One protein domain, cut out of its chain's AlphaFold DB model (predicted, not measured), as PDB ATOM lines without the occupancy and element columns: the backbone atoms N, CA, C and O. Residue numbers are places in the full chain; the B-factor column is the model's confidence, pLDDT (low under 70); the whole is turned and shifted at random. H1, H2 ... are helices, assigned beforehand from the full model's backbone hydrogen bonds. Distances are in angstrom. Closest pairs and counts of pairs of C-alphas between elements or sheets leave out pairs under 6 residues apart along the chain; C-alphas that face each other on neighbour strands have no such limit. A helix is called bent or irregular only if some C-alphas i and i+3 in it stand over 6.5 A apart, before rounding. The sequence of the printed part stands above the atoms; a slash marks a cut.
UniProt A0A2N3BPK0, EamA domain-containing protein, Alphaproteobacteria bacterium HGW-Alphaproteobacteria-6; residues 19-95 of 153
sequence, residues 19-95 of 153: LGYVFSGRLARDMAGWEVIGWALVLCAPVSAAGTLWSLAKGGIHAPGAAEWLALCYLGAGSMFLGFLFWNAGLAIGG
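What this domain is: This is residues 19 to 95 of the 153 residues of the protein "EamA domain-containing protein" of Alphaproteobacteria bacterium HGW-Alphaproteobacteria-6 (UniProt A0A2N3BPK0). An open, elongated frame is made by the long helix H3 along one side and the bent helix H2 along the other; the arm H2a and the small helix H1 pack on the last part of H3, while the arm H2b runs back alongside H3 with an empty gap between them. Residues 58 to 65 close the far end as a thin strap. The printed part has 77 residues with three named helices, in the order H1, H2, H3 along the chain, and no named strand; the class is all helix. The whole is loose, with a radius of gyration of the C-alphas of 15.2 A, and spans 44 by 24 by 16 A.

Where its parts are: H3, the longest helix, holds residues 66 to 94 and measures 38.2 A from C-alpha 66 at (-36.731, -7.938, 22.761) to C-alpha 94 at (-56.867, -40.376, 21.897). It is neither bent nor irregular, but only just: C-alphas 76 and 79 are 6.2 A apart. H2, residues 33 to 57, was assigned as one helix by its hydrogen bonds but is bent, with C-alphas 43 and 46 at 6.9 A. Its arms are H2a, residues 33 to 43, 15.7 A long, and H2b, residues 46 to 57, 16.3 A long. H1 holds residues 19 to 30 and measures 17.4 A, beginning at C-alpha 19 at (-49.529, -37.443, 6.446).

How they stand to each other: H3 touches H2a with its residues 81 to 89 alone; their closest C-alphas, those of Gly 33 and Leu 85, are 4.9 A apart. These two run opposite ways at a steep tilt of 54 degrees. H3 also touches H1, with residues 88 to 92 of H3 and 24 to 29 of H1 alone; the closest C-alphas, those of Gly 25 and Leu 91, are 5.2 A apart. H1 and H3 run the same way at a steep tilt of 65 degrees. H1 and H2a only just touch, with 3 pairs of C-alphas within 8 A, the closest being Ala 28 and Val 36 at 6.3 A; they run opposite ways at a steep tilt of 48 degrees. The helix packing is mostly crossed, with no touching pair at a shallow tilt. H2a and H2b stand at a steep tilt of 49 degrees, and H2b is apart from both H1 and H3. In H2a and H2b every O i to N i+4 pair is within hydrogen-bond range; in H1 it is 6 of 8 and in H3 22 of 25.

The domain as a whole: The two C-alphas farthest apart, those of Gly 59 and Ile 93, are 44.9 A apart. The printed part has no cut; the link from H1 to H2 is tight and that from H2 to H3 is short. Residues 42 to 51, 54 to 59 and 62 to 73 stand free. The mean pLDDT of the printed part is 91.9, and no printed residue is under 70.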
ATOM      1  N   LEU A  19     -50.508 -36.355   6.399       92.56
ATOM      2  CA  LEU A  19     -49.529 -37.443   6.446       92.56
ATOM      3  C   LEU A  19     -48.605 -37.304   7.658       92.56
ATOM      4  O   LEU A  19     -48.431 -38.274   8.395       92.56
ATOM      5  N   GLY A  20     -48.079 -36.101   7.903       90.69
ATOM      6  CA  GLY A  20     -47.262 -35.789   9.073       90.69
ATOM      7  C   GLY A  20     -47.955 -36.188  10.375       90.69
ATOM      8  O   GLY A  20     -47.390 -36.950  11.152       90.69
ATOM      9  N   TYR A  21     -49.215 -35.794  10.571       88.12
ATOM     10  CA  TYR A  21     -49.982 -36.172  11.763       88.12
ATOM     11  C   TYR A  21     -50.212 -37.678  11.900       88.12
ATOM     12  O   TYR A  21     -50.181 -38.205  13.015       88.12
ATOM     13  N   VAL A  22     -50.427 -38.385  10.790       89.69
ATOM     14  CA  VAL A  22     -50.557 -39.846  10.817       89.69
ATOM     15  C   VAL A  22     -49.235 -40.495  11.223       89.69
ATOM     16  O   VAL A  22     -49.239 -41.378  12.081       89.69
ATOM     17  N   PHE A  23     -48.107 -40.058  10.660       91.19
ATOM     18  CA  PHE A  23     -46.789 -40.577  11.024       91.19
ATOM     19  C   PHE A  23     -46.423 -40.245  12.471       91.19
ATOM     20  O   PHE A  23     -46.069 -41.159  13.214       91.19
ATOM     21  N   SER A  24     -46.594 -38.996  12.909       89.19
ATOM     22  CA  SER A  24     -46.348 -38.581  14.295       89.19
ATOM     23  C   SER A  24     -47.230 -39.344  15.280       89.19
ATOM     24  O   SER A  24     -46.731 -39.838  16.284       89.19
ATOM     25  N   GLY A  25     -48.522 -39.513  14.982       88.69
ATOM     26  CA  GLY A  25     -49.438 -40.267  15.839       88.69
ATOM     27  C   GLY A  25     -49.139 -41.767  15.895       88.69
ATOM     28  O   GLY A  25     -49.421 -42.402  16.908       88.69
ATOM     29  N   ARG A  26     -48.563 -42.348  14.833       90.06
ATOM     30  CA  ARG A  26     -48.055 -43.728  14.858       90.06
ATOM     31  C   ARG A  26     -46.777 -43.821  15.685       90.06
ATOM     32  O   ARG A  26     -46.723 -44.652  16.580       90.06
ATOM     33  N   LEU A  27     -45.810 -42.943  15.430       92.00
ATOM     34  CA  LEU A  27     -44.518 -42.948  16.113       92.00
ATOM     35  C   LEU A  27     -44.661 -42.673  17.614       92.00
ATOM     36  O   LEU A  27     -43.985 -43.300  18.416       92.00
ATOM     37  N   ALA A  28     -45.606 -41.817  18.010       90.81
ATOM     38  CA  ALA A  28     -45.897 -41.510  19.409       90.81
ATOM     39  C   ALA A  28     -46.489 -42.688  20.210       90.81
ATOM     40  O   ALA A  28     -46.673 -42.568  21.419       90.81
ATOM     41  N   ARG A  29     -46.820 -43.813  19.560       88.62
ATOM     42  CA  ARG A  29     -47.180 -45.061  20.256       88.62
ATOM     43  C   ARG A  29     -45.961 -45.893  20.633       88.62
ATOM     44  O   ARG A  29     -46.035 -46.638  21.603       88.62
ATOM     45  N   ASP A  30     -44.879 -45.743  19.875       92.25
ATOM     46  CA  ASP A  30     -43.657 -46.534  20.013       92.25
ATOM     47  C   ASP A  30     -42.516 -45.721  20.660       92.25
ATOM     48  O   ASP A  30     -41.545 -46.292  21.146       92.25
ATOM     49  N   MET A  31     -42.633 -44.386  20.682       93.00
ATOM     50  CA  MET A  31     -41.646 -43.435  21.200       93.00
ATOM     51  C   MET A  31     -42.310 -42.365  22.066       93.00
ATOM     52  O   MET A  31     -43.485 -42.033  21.882       93.00
ATOM     53  N   ALA A  32     -41.550 -41.762  22.981       91.94
ATOM     54  CA  ALA A  32     -42.077 -40.681  23.803       91.94
ATOM     55  C   ALA A  32     -42.370 -39.432  22.948       91.94
ATOM     56  O   ALA A  32     -41.643 -39.104  22.012       91.94
ATOM     57  N   GLY A  33     -43.424 -38.682  23.294       87.94
ATOM     58  CA  GLY A  33     -43.871 -37.526  22.504       87.94
ATOM     59  C   GLY A  33     -42.797 -36.450  22.276       87.94
ATOM     60  O   GLY A  33     -42.818 -35.796  21.229       87.94
ATOM     61  N   TRP A  34     -41.845 -36.304  23.211       91.56
ATOM     62  CA  TRP A  34     -40.709 -35.379  23.087       91.56
ATOM     63  C   TRP A  34     -39.687 -35.850  22.054       91.56
ATOM     64  O   TRP A  34     -39.126 -35.022  21.345       91.56
ATOM     65  N   GLU A  35     -39.462 -37.160  21.937       94.19
ATOM     66  CA  GLU A  35     -38.547 -37.731  20.946       94.19
ATOM     67  C   GLU A  35     -39.127 -37.560  19.544       94.19
ATOM     68  O   GLU A  35     -38.411 -37.175  18.623       94.19
ATOM     69  N   VAL A  36     -40.442 -37.760  19.391       94.81
ATOM     70  CA  VAL A  36     -41.141 -37.567  18.112       94.81
ATOM     71  C   VAL A  36     -40.978 -36.134  17.604       94.81
ATOM     72  O   VAL A  36     -40.585 -35.936  16.453       94.81
ATOM     73  N   ILE A  37     -41.247 -35.123  18.442       94.81
ATOM     74  CA  ILE A  37     -41.067 -33.722  18.032       94.81
ATOM     75  C   ILE A  37     -39.586 -33.344  17.926       94.81
ATOM     76  O   ILE A  37     -39.217 -32.618  17.008       94.81
ATOM     77  N   GLY A  38     -38.725 -33.861  18.805       94.75
ATOM     78  CA  GLY A  38     -37.287 -33.608  18.772       94.75
ATOM     79  C   GLY A  38     -36.667 -34.040  17.445       94.75
ATOM     80  O   GLY A  38     -36.023 -33.231  16.776       94.75
ATOM     81  N   TRP A  39     -36.940 -35.270  17.004       95.38
ATOM     82  CA  TRP A  39     -36.471 -35.757  15.706       95.38
ATOM     83  C   TRP A  39     -37.090 -34.998  14.534       95.38
ATOM     84  O   TRP A  39     -36.377 -34.679  13.584       95.38
ATOM     85  N   ALA A  40     -38.377 -34.641  14.604       93.88
ATOM     86  CA  ALA A  40     -39.003 -33.814  13.574       93.88
ATOM     87  C   ALA A  40     -38.302 -32.449  13.437       93.88
ATOM     88  O   ALA A  40     -37.994 -32.026  12.324       93.88
ATOM     89  N   LEU A  41     -37.978 -31.788  14.552       94.69
ATOM     90  CA  LEU A  41     -37.255 -30.515  14.550       94.69
ATOM     91  C   LEU A  41     -35.833 -30.662  14.006       94.69
ATOM     92  O   LEU A  41     -35.420 -29.836  13.196       94.69
ATOM     93  N   VAL A  42     -35.105 -31.714  14.389       96.19
ATOM     94  CA  VAL A  42     -33.757 -31.990  13.859       96.19
ATOM     95  C   VAL A  42     -33.794 -32.197  12.344       96.19
ATOM     96  O   VAL A  42     -32.950 -31.654  11.634       96.19
ATOM     97  N   LEU A  43     -34.789 -32.924  11.829       95.06
ATOM     98  CA  LEU A  43     -34.956 -33.149  10.390       95.06
ATOM     99  C   LEU A  43     -35.389 -31.882   9.637       95.06
ATOM    100  O   LEU A  43     -34.984 -31.683   8.493       95.06
ATOM    101  N   CYS A  44     -36.189 -31.014  10.260       94.19
ATOM    102  CA  CYS A  44     -36.609 -29.743   9.669       94.19
ATOM    103  C   CYS A  44     -35.540 -28.641   9.774       94.19
ATOM    104  O   CYS A  44     -35.543 -27.723   8.952       94.19
ATOM    105  N   ALA A  45     -34.608 -28.731  10.727       95.25
ATOM    106  CA  ALA A  45     -33.607 -27.698  10.991       95.25
ATOM    107  C   ALA A  45     -32.766 -27.302   9.760       95.25
ATOM    108  O   ALA A  45     -32.610 -26.099   9.548       95.25
ATOM    109  N   PRO A  46     -32.282 -28.221   8.896       96.75
ATOM    110  CA  PRO A  46     -31.554 -27.846   7.681       96.75
ATOM    111  C   PRO A  46     -32.397 -27.008   6.713       96.75
ATOM    112  O   PRO A  46     -31.901 -26.045   6.129       96.75
ATOM    113  N   VAL A  47     -33.683 -27.339   6.569       96.06
ATOM    114  CA  VAL A  47     -34.614 -26.609   5.696       96.06
ATOM    115  C   VAL A  47     -34.896 -25.219   6.269       96.06
ATOM    116  O   VAL A  47     -34.822 -24.223   5.548       96.06
ATOM    117  N   SER A  48     -35.144 -25.129   7.579       94.12
ATOM    118  CA  SER A  48     -35.315 -23.852   8.278       94.12
ATOM    119  C   SER A  48     -34.055 -22.984   8.208       94.12
ATOM    120  O   SER A  48     -34.154 -21.777   7.979       94.12
ATOM    121  N   ALA A  49     -32.869 -23.580   8.345       94.88
ATOM    122  CA  ALA A  49     -31.590 -22.884   8.231       94.88
ATOM    123  C   ALA A  49     -31.371 -22.344   6.812       94.88
ATOM    124  O   ALA A  49     -31.029 -21.174   6.655       94.88
ATOM    125  N   ALA A  50     -31.647 -23.144   5.778       96.06
ATOM    126  CA  ALA A  50     -31.571 -22.696   4.389       96.06
ATOM    127  C   ALA A  50     -32.521 -21.514   4.113       96.06
ATOM    128  O   ALA A  50     -32.105 -20.518   3.522       96.06
ATOM    129  N   GLY A  51     -33.766 -21.580   4.600       93.81
ATOM    130  CA  GLY A  51     -34.723 -20.471   4.497       93.81
ATOM    131  C   GLY A  51     -34.265 -19.213   5.244       93.81
ATOM    132  O   GLY A  51     -34.398 -18.103   4.728       93.81
ATOM    133  N   THR A  52     -33.657 -19.386   6.419       92.12
ATOM    134  CA  THR A  52     -33.091 -18.286   7.217       92.12
ATOM    135  C   THR A  52     -31.936 -17.608   6.481       92.12
ATOM    136  O   THR A  52     -31.931 -16.386   6.349       92.12
ATOM    137  N   LEU A  53     -30.991 -18.386   5.940       94.25
ATOM    138  CA  LEU A  53     -29.864 -17.866   5.158       94.25
ATOM    139  C   LEU A  53     -30.335 -17.153   3.887       94.25
ATOM    140  O   LEU A  53     -29.815 -16.094   3.546       94.25
ATOM    141  N   TRP A  54     -31.347 -17.696   3.208       94.88
ATOM    142  CA  TRP A  54     -31.936 -17.066   2.027       94.88
ATOM    143  C   TRP A  54     -32.620 -15.731   2.349       94.88
ATOM    144  O   TRP A  54     -32.445 -14.762   1.609       94.88
ATOM    145  N   SER A  55     -33.355 -15.657   3.462       91.94
ATOM    146  CA  SER A  55     -33.949 -14.408   3.952       91.94
ATOM    147  C   SER A  55     -32.872 -13.381   4.307       91.94
ATOM    148  O   SER A  55     -32.940 -12.231   3.868       91.94
ATOM    149  N   LEU A  56     -31.822 -13.810   5.015       90.56
ATOM    150  CA  LEU A  56     -30.694 -12.958   5.386       90.56
ATOM    151  C   LEU A  56     -29.974 -12.397   4.150       90.56
ATOM    152  O   LEU A  56     -29.704 -11.201   4.093       90.56
ATOM    153  N   ALA A  57     -29.739 -13.225   3.127       91.94
ATOM    154  CA  ALA A  57     -29.118 -12.805   1.870       91.94
ATOM    155  C   ALA A  57     -29.949 -11.759   1.101       91.94
ATOM    156  O   ALA A  57     -29.397 -10.973   0.334       91.94
ATOM    157  N   LYS A  58     -31.268 -11.726   1.316       92.69
ATOM    158  CA  LYS A  58     -32.181 -10.724   0.747       92.69
ATOM    159  C   LYS A  58     -32.386  -9.501   1.646       92.69
ATOM    160  O   LYS A  58     -33.225  -8.663   1.332       92.69
ATOM    161  N   GLY A  59     -31.647  -9.401   2.752       86.50
ATOM    162  CA  GLY A  59     -31.774  -8.313   3.720       86.50
ATOM    163  C   GLY A  59     -33.022  -8.400   4.602       86.50
ATOM    164  O   GLY A  59     -33.392  -7.403   5.200       86.50
ATOM    165  N   GLY A  60     -33.673  -9.566   4.698       80.94
ATOM    166  CA  GLY A  60     -34.975  -9.731   5.358       80.94
ATOM    167  C   GLY A  60     -34.959  -9.755   6.891       80.94
ATOM    168  O   GLY A  60     -36.018  -9.912   7.495       80.94
ATOM    169  N   ILE A  61     -33.797  -9.618   7.539       81.00
ATOM    170  CA  ILE A  61     -33.694  -9.553   9.005       81.00
ATOM    171  C   ILE A  61     -33.323  -8.128   9.406       81.00
ATOM    172  O   ILE A  61     -32.194  -7.683   9.214       81.00
ATOM    173  N   HIS A  62     -34.286  -7.428   9.999       83.00
ATOM    174  CA  HIS A  62     -34.153  -6.036  10.409       83.00
ATOM    175  C   HIS A  62     -34.106  -5.959  11.937       83.00
ATOM    176  O   HIS A  62     -35.153  -5.963  12.571       83.00
ATOM    177  N   ALA A  63     -32.894  -5.937  12.506       83.19
ATOM    178  CA  ALA A  63     -32.602  -5.621  13.914       83.19
ATOM    179  C   ALA A  63     -33.706  -6.025  14.931       83.19
ATOM    180  O   ALA A  63     -34.345  -5.145  15.509       83.19
ATOM    181  N   PRO A  64     -33.952  -7.334  15.149       88.81
ATOM    182  CA  PRO A  64     -35.026  -7.792  16.029       88.81
ATOM    183  C   PRO A  64     -34.817  -7.305  17.469       88.81
ATOM    184  O   PRO A  64     -33.732  -7.464  18.038       88.81
ATOM    185  N   GLY A  65     -35.866  -6.723  18.051       94.06
ATOM    186  CA  GLY A  65     -35.901  -6.261  19.431       94.06
ATOM    187  C   GLY A  65     -36.279  -7.366  20.419       94.06
ATOM    188  O   GLY A  65     -36.415  -8.543  20.083       94.06
ATOM    189  N   ALA A  66     -36.441  -6.985  21.688       95.56
ATOM    190  CA  ALA A  66     -36.731  -7.938  22.761       95.56
ATOM    191  C   ALA A  66     -38.074  -8.669  22.569       95.56
ATOM    192  O   ALA A  66     -38.178  -9.849  22.899       95.56
ATOM    193  N   ALA A  67     -39.088  -7.990  22.024       95.44
ATOM    194  CA  ALA A  67     -40.407  -8.577  21.793       95.44
ATOM    195  C   ALA A  67     -40.364  -9.663  20.707       95.44
ATOM    196  O   ALA A  67     -40.958 -10.727  20.871       95.44
ATOM    197  N   GLU A  68     -39.612  -9.433  19.632       93.88
ATOM    198  CA  GLU A  68     -39.422 -10.372  18.529       93.88
ATOM    199  C   GLU A  68     -38.661 -11.619  18.989       93.88
ATOM    200  O   GLU A  68     -39.049 -12.739  18.654       93.88
ATOM    201  N   TRP A  69     -37.624 -11.446  19.817       94.50
ATOM    202  CA  TRP A  69     -36.907 -12.570  20.428       94.50
ATOM    203  C   TRP A  69     -37.792 -13.371  21.382       94.50
ATOM    204  O   TRP A  69     -37.791 -14.600  21.323       94.50
ATOM    205  N   LEU A  70     -38.589 -12.702  22.220       96.88
ATOM    206  CA  LEU A  70     -39.549 -13.374  23.098       96.88
ATOM    207  C   LEU A  70     -40.604 -14.142  22.297       96.88
ATOM    208  O   LEU A  70     -40.901 -15.286  22.636       96.88
ATOM    209  N   ALA A  71     -41.125 -13.555  21.218       94.75
ATOM    210  CA  ALA A  71     -42.055 -14.226  20.320       94.75
ATOM    211  C   ALA A  71     -41.409 -15.455  19.665       94.75
ATOM    212  O   ALA A  71     -42.024 -16.519  19.646       94.75
ATOM    213  N   LEU A  72     -40.160 -15.355  19.197       93.75
ATOM    214  CA  LEU A  72     -39.421 -16.485  18.631       93.75
ATOM    215  C   LEU A  72     -39.205 -17.600  19.665       93.75
ATOM    216  O   LEU A  72     -39.466 -18.768  19.370       93.75
ATOM    217  N   CYS A  73     -38.777 -17.256  20.882       95.50
ATOM    218  CA  CYS A  73     -38.600 -18.214  21.971       95.50
ATOM    219  C   CYS A  73     -39.924 -18.886  22.349       95.50
ATOM    220  O   CYS A  73     -39.971 -20.106  22.501       95.50
ATOM    221  N   TYR A  74     -41.005 -18.113  22.461       96.31
ATOM    222  CA  TYR A  74     -42.331 -18.643  22.752       96.31
ATOM    223  C   TYR A  74     -42.821 -19.566  21.635       96.31
ATOM    224  O   TYR A  74     -43.256 -20.680  21.920       96.31
ATOM    225  N   LEU A  75     -42.712 -19.151  20.372       94.75
ATOM    226  CA  LEU A  75     -43.136 -19.953  19.227       94.75
ATOM    227  C   LEU A  75     -42.318 -21.245  19.112       94.75
ATOM    228  O   LEU A  75     -42.902 -22.306  18.919       94.75
ATOM    229  N   GLY A  76     -40.997 -21.182  19.281       94.50
ATOM    230  CA  GLY A  76     -40.113 -22.343  19.172       94.50
ATOM    231  C   GLY A  76     -40.194 -23.300  20.365       94.50
ATOM    232  O   GLY A  76     -40.461 -24.488  20.197       94.50
ATOM    233  N   ALA A  77     -39.973 -22.807  21.584       94.81
ATOM    234  CA  ALA A  77     -39.913 -23.660  22.771       94.81
ATOM    235  C   ALA A  77     -41.304 -23.944  23.355       94.81
ATOM    236  O   ALA A  77     -41.630 -25.091  23.653       94.81
ATOM    237  N   GLY A  78     -42.137 -22.913  23.500       94.81
ATOM    238  CA  GLY A  78     -43.472 -23.039  24.084       94.81
ATOM    239  C   GLY A  78     -44.457 -23.702  23.126       94.81
ATOM    240  O   GLY A  78     -44.885 -24.835  23.332       94.81
ATOM    241  N   SER A  79     -44.816 -22.998  22.056       92.94
ATOM    242  CA  SER A  79     -45.855 -23.444  21.130       92.94
ATOM    243  C   SER A  79     -45.437 -24.681  20.339       92.94
ATOM    244  O   SER A  79     -46.216 -25.625  20.238       92.94
ATOM    245  N   MET A  80     -44.234 -24.685  19.761       94.38
ATOM    246  CA  MET A  80     -43.802 -25.779  18.897       94.38
ATOM    247  C   MET A  80     -43.327 -26.974  19.724       94.38
ATOM    248  O   MET A  80     -43.950 -28.024  19.657       94.38
ATOM    249  N   PHE A  81     -42.276 -26.847  20.538       94.62
ATOM    250  CA  PHE A  81     -41.735 -28.008  21.255       94.62
ATOM    251  C   PHE A  81     -42.665 -28.525  22.367       94.62
ATOM    252  O   PHE A  81     -43.107 -29.673  22.302       94.62
ATOM    253  N   LEU A  82     -43.007 -27.697  23.363       94.94
ATOM    254  CA  LEU A  82     -43.880 -28.123  24.469       94.94
ATOM    255  C   LEU A  82     -45.318 -28.384  24.002       94.94
ATOM    256  O   LEU A  82     -45.948 -29.334  24.462       94.94
ATOM    257  N   GLY A  83     -45.839 -27.600  23.058       93.88
ATOM    258  CA  GLY A  83     -47.155 -27.862  22.476       93.88
ATOM    259  C   GLY A  83     -47.210 -29.223  21.778       93.88
ATOM    260  O   GLY A  83     -48.103 -30.024  22.067       93.88
ATOM    261  N   PHE A  84     -46.231 -29.540  20.922       92.69
ATOM    262  CA  PHE A  84     -46.225 -30.824  20.215       92.69
ATOM    263  C   PHE A  84     -45.837 -32.015  21.087       92.69
ATOM    264  O   PHE A  84     -46.275 -33.125  20.795       92.69
ATOM    265  N   LEU A  85     -45.095 -31.812  22.178       92.75
ATOM    266  CA  LEU A  85     -44.906 -32.827  23.216       92.75
ATOM    267  C   LEU A  85     -46.262 -33.388  23.670       92.75
ATOM    268  O   LEU A  85     -46.517 -34.592  23.564       92.75
ATOM    269  N   PHE A  86     -47.138 -32.504  24.159       91.38
ATOM    270  CA  PHE A  86     -48.458 -32.884  24.658       91.38
ATOM    271  C   PHE A  86     -49.386 -33.320  23.531       91.38
ATOM    272  O   PHE A  86     -50.167 -34.253  23.708       91.38
ATOM    273  N   TRP A  87     -49.277 -32.692  22.361       90.56
ATOM    274  CA  TRP A  87     -50.071 -33.068  21.199       90.56
ATOM    275  C   TRP A  87     -49.774 -34.496  20.731       90.56
ATOM    276  O   TRP A  87     -50.700 -35.276  20.525       90.56
ATOM    277  N   ASN A  88     -48.497 -34.870  20.620       91.50
ATOM    278  CA  ASN A  88     -48.078 -36.217  20.229       91.50
ATOM    279  C   ASN A  88     -48.553 -37.260  21.247       91.50
ATOM    280  O   ASN A  88     -49.107 -38.289  20.858       91.50
ATOM    281  N   ALA A  89     -48.427 -36.969  22.546       87.06
ATOM    282  CA  ALA A  89     -48.982 -37.824  23.595       87.06
ATOM    283  C   ALA A  89     -50.517 -37.941  23.487       87.06
ATOM    284  O   ALA A  89     -51.075 -39.037  23.564       87.06
ATOM    285  N   GLY A  90     -51.208 -36.827  23.235       87.12
ATOM    286  CA  GLY A  90     -52.653 -36.790  23.009       87.12
ATOM    287  C   GLY A  90     -53.092 -37.606  21.790       87.12
ATOM    288  O   GLY A  90     -54.103 -38.306  21.857       87.12
ATOM    289  N   LEU A  91     -52.317 -37.587  20.701       88.69
ATOM    290  CA  LEU A  91     -52.540 -38.418  19.513       88.69
ATOM    291  C   LEU A  91     -52.372 -39.909  19.808       88.69
ATOM    292  O   LEU A  91     -53.176 -40.715  19.326       88.69
ATOM    293  N   ALA A  92     -51.368 -40.273  20.608       86.12
ATOM    294  CA  ALA A  92     -51.127 -41.655  21.007       86.12
ATOM    295  C   ALA A  92     -52.288 -42.211  21.848       86.12
ATOM    296  O   ALA A  92     -52.791 -43.295  21.548       86.12
ATOM    297  N   ILE A  93     -52.762 -41.439  22.834       87.81
ATOM    298  CA  ILE A  93     -53.835 -41.833  23.762       87.81
ATOM    299  C   ILE A  93     -55.216 -41.776  23.091       87.81
ATOM    300  O   ILE A  93     -56.010 -42.710  23.185       87.81
ATOM    301  N   GLY A  94     -55.534 -40.658  22.436       84.00
ATOM    302  CA  GLY A  94     -56.867 -40.376  21.897       84.00
ATOM    303  C   GLY A  94     -57.133 -41.000  20.527       84.00
ATOM    304  O   GLY A  94     -58.295 -41.151  20.143       84.00
ATOM    305  N   GLY A  95     -56.076 -41.368  19.800       85.06
ATOM    306  CA  GLY A  95     -56.139 -41.847  18.425       85.06
ATOM    307  C   GLY A  95     -56.331 -40.718  17.407       85.06
ATOM    308  O   GLY A  95     -57.144 -39.809  17.586       85.06
TER     309      GLY A  95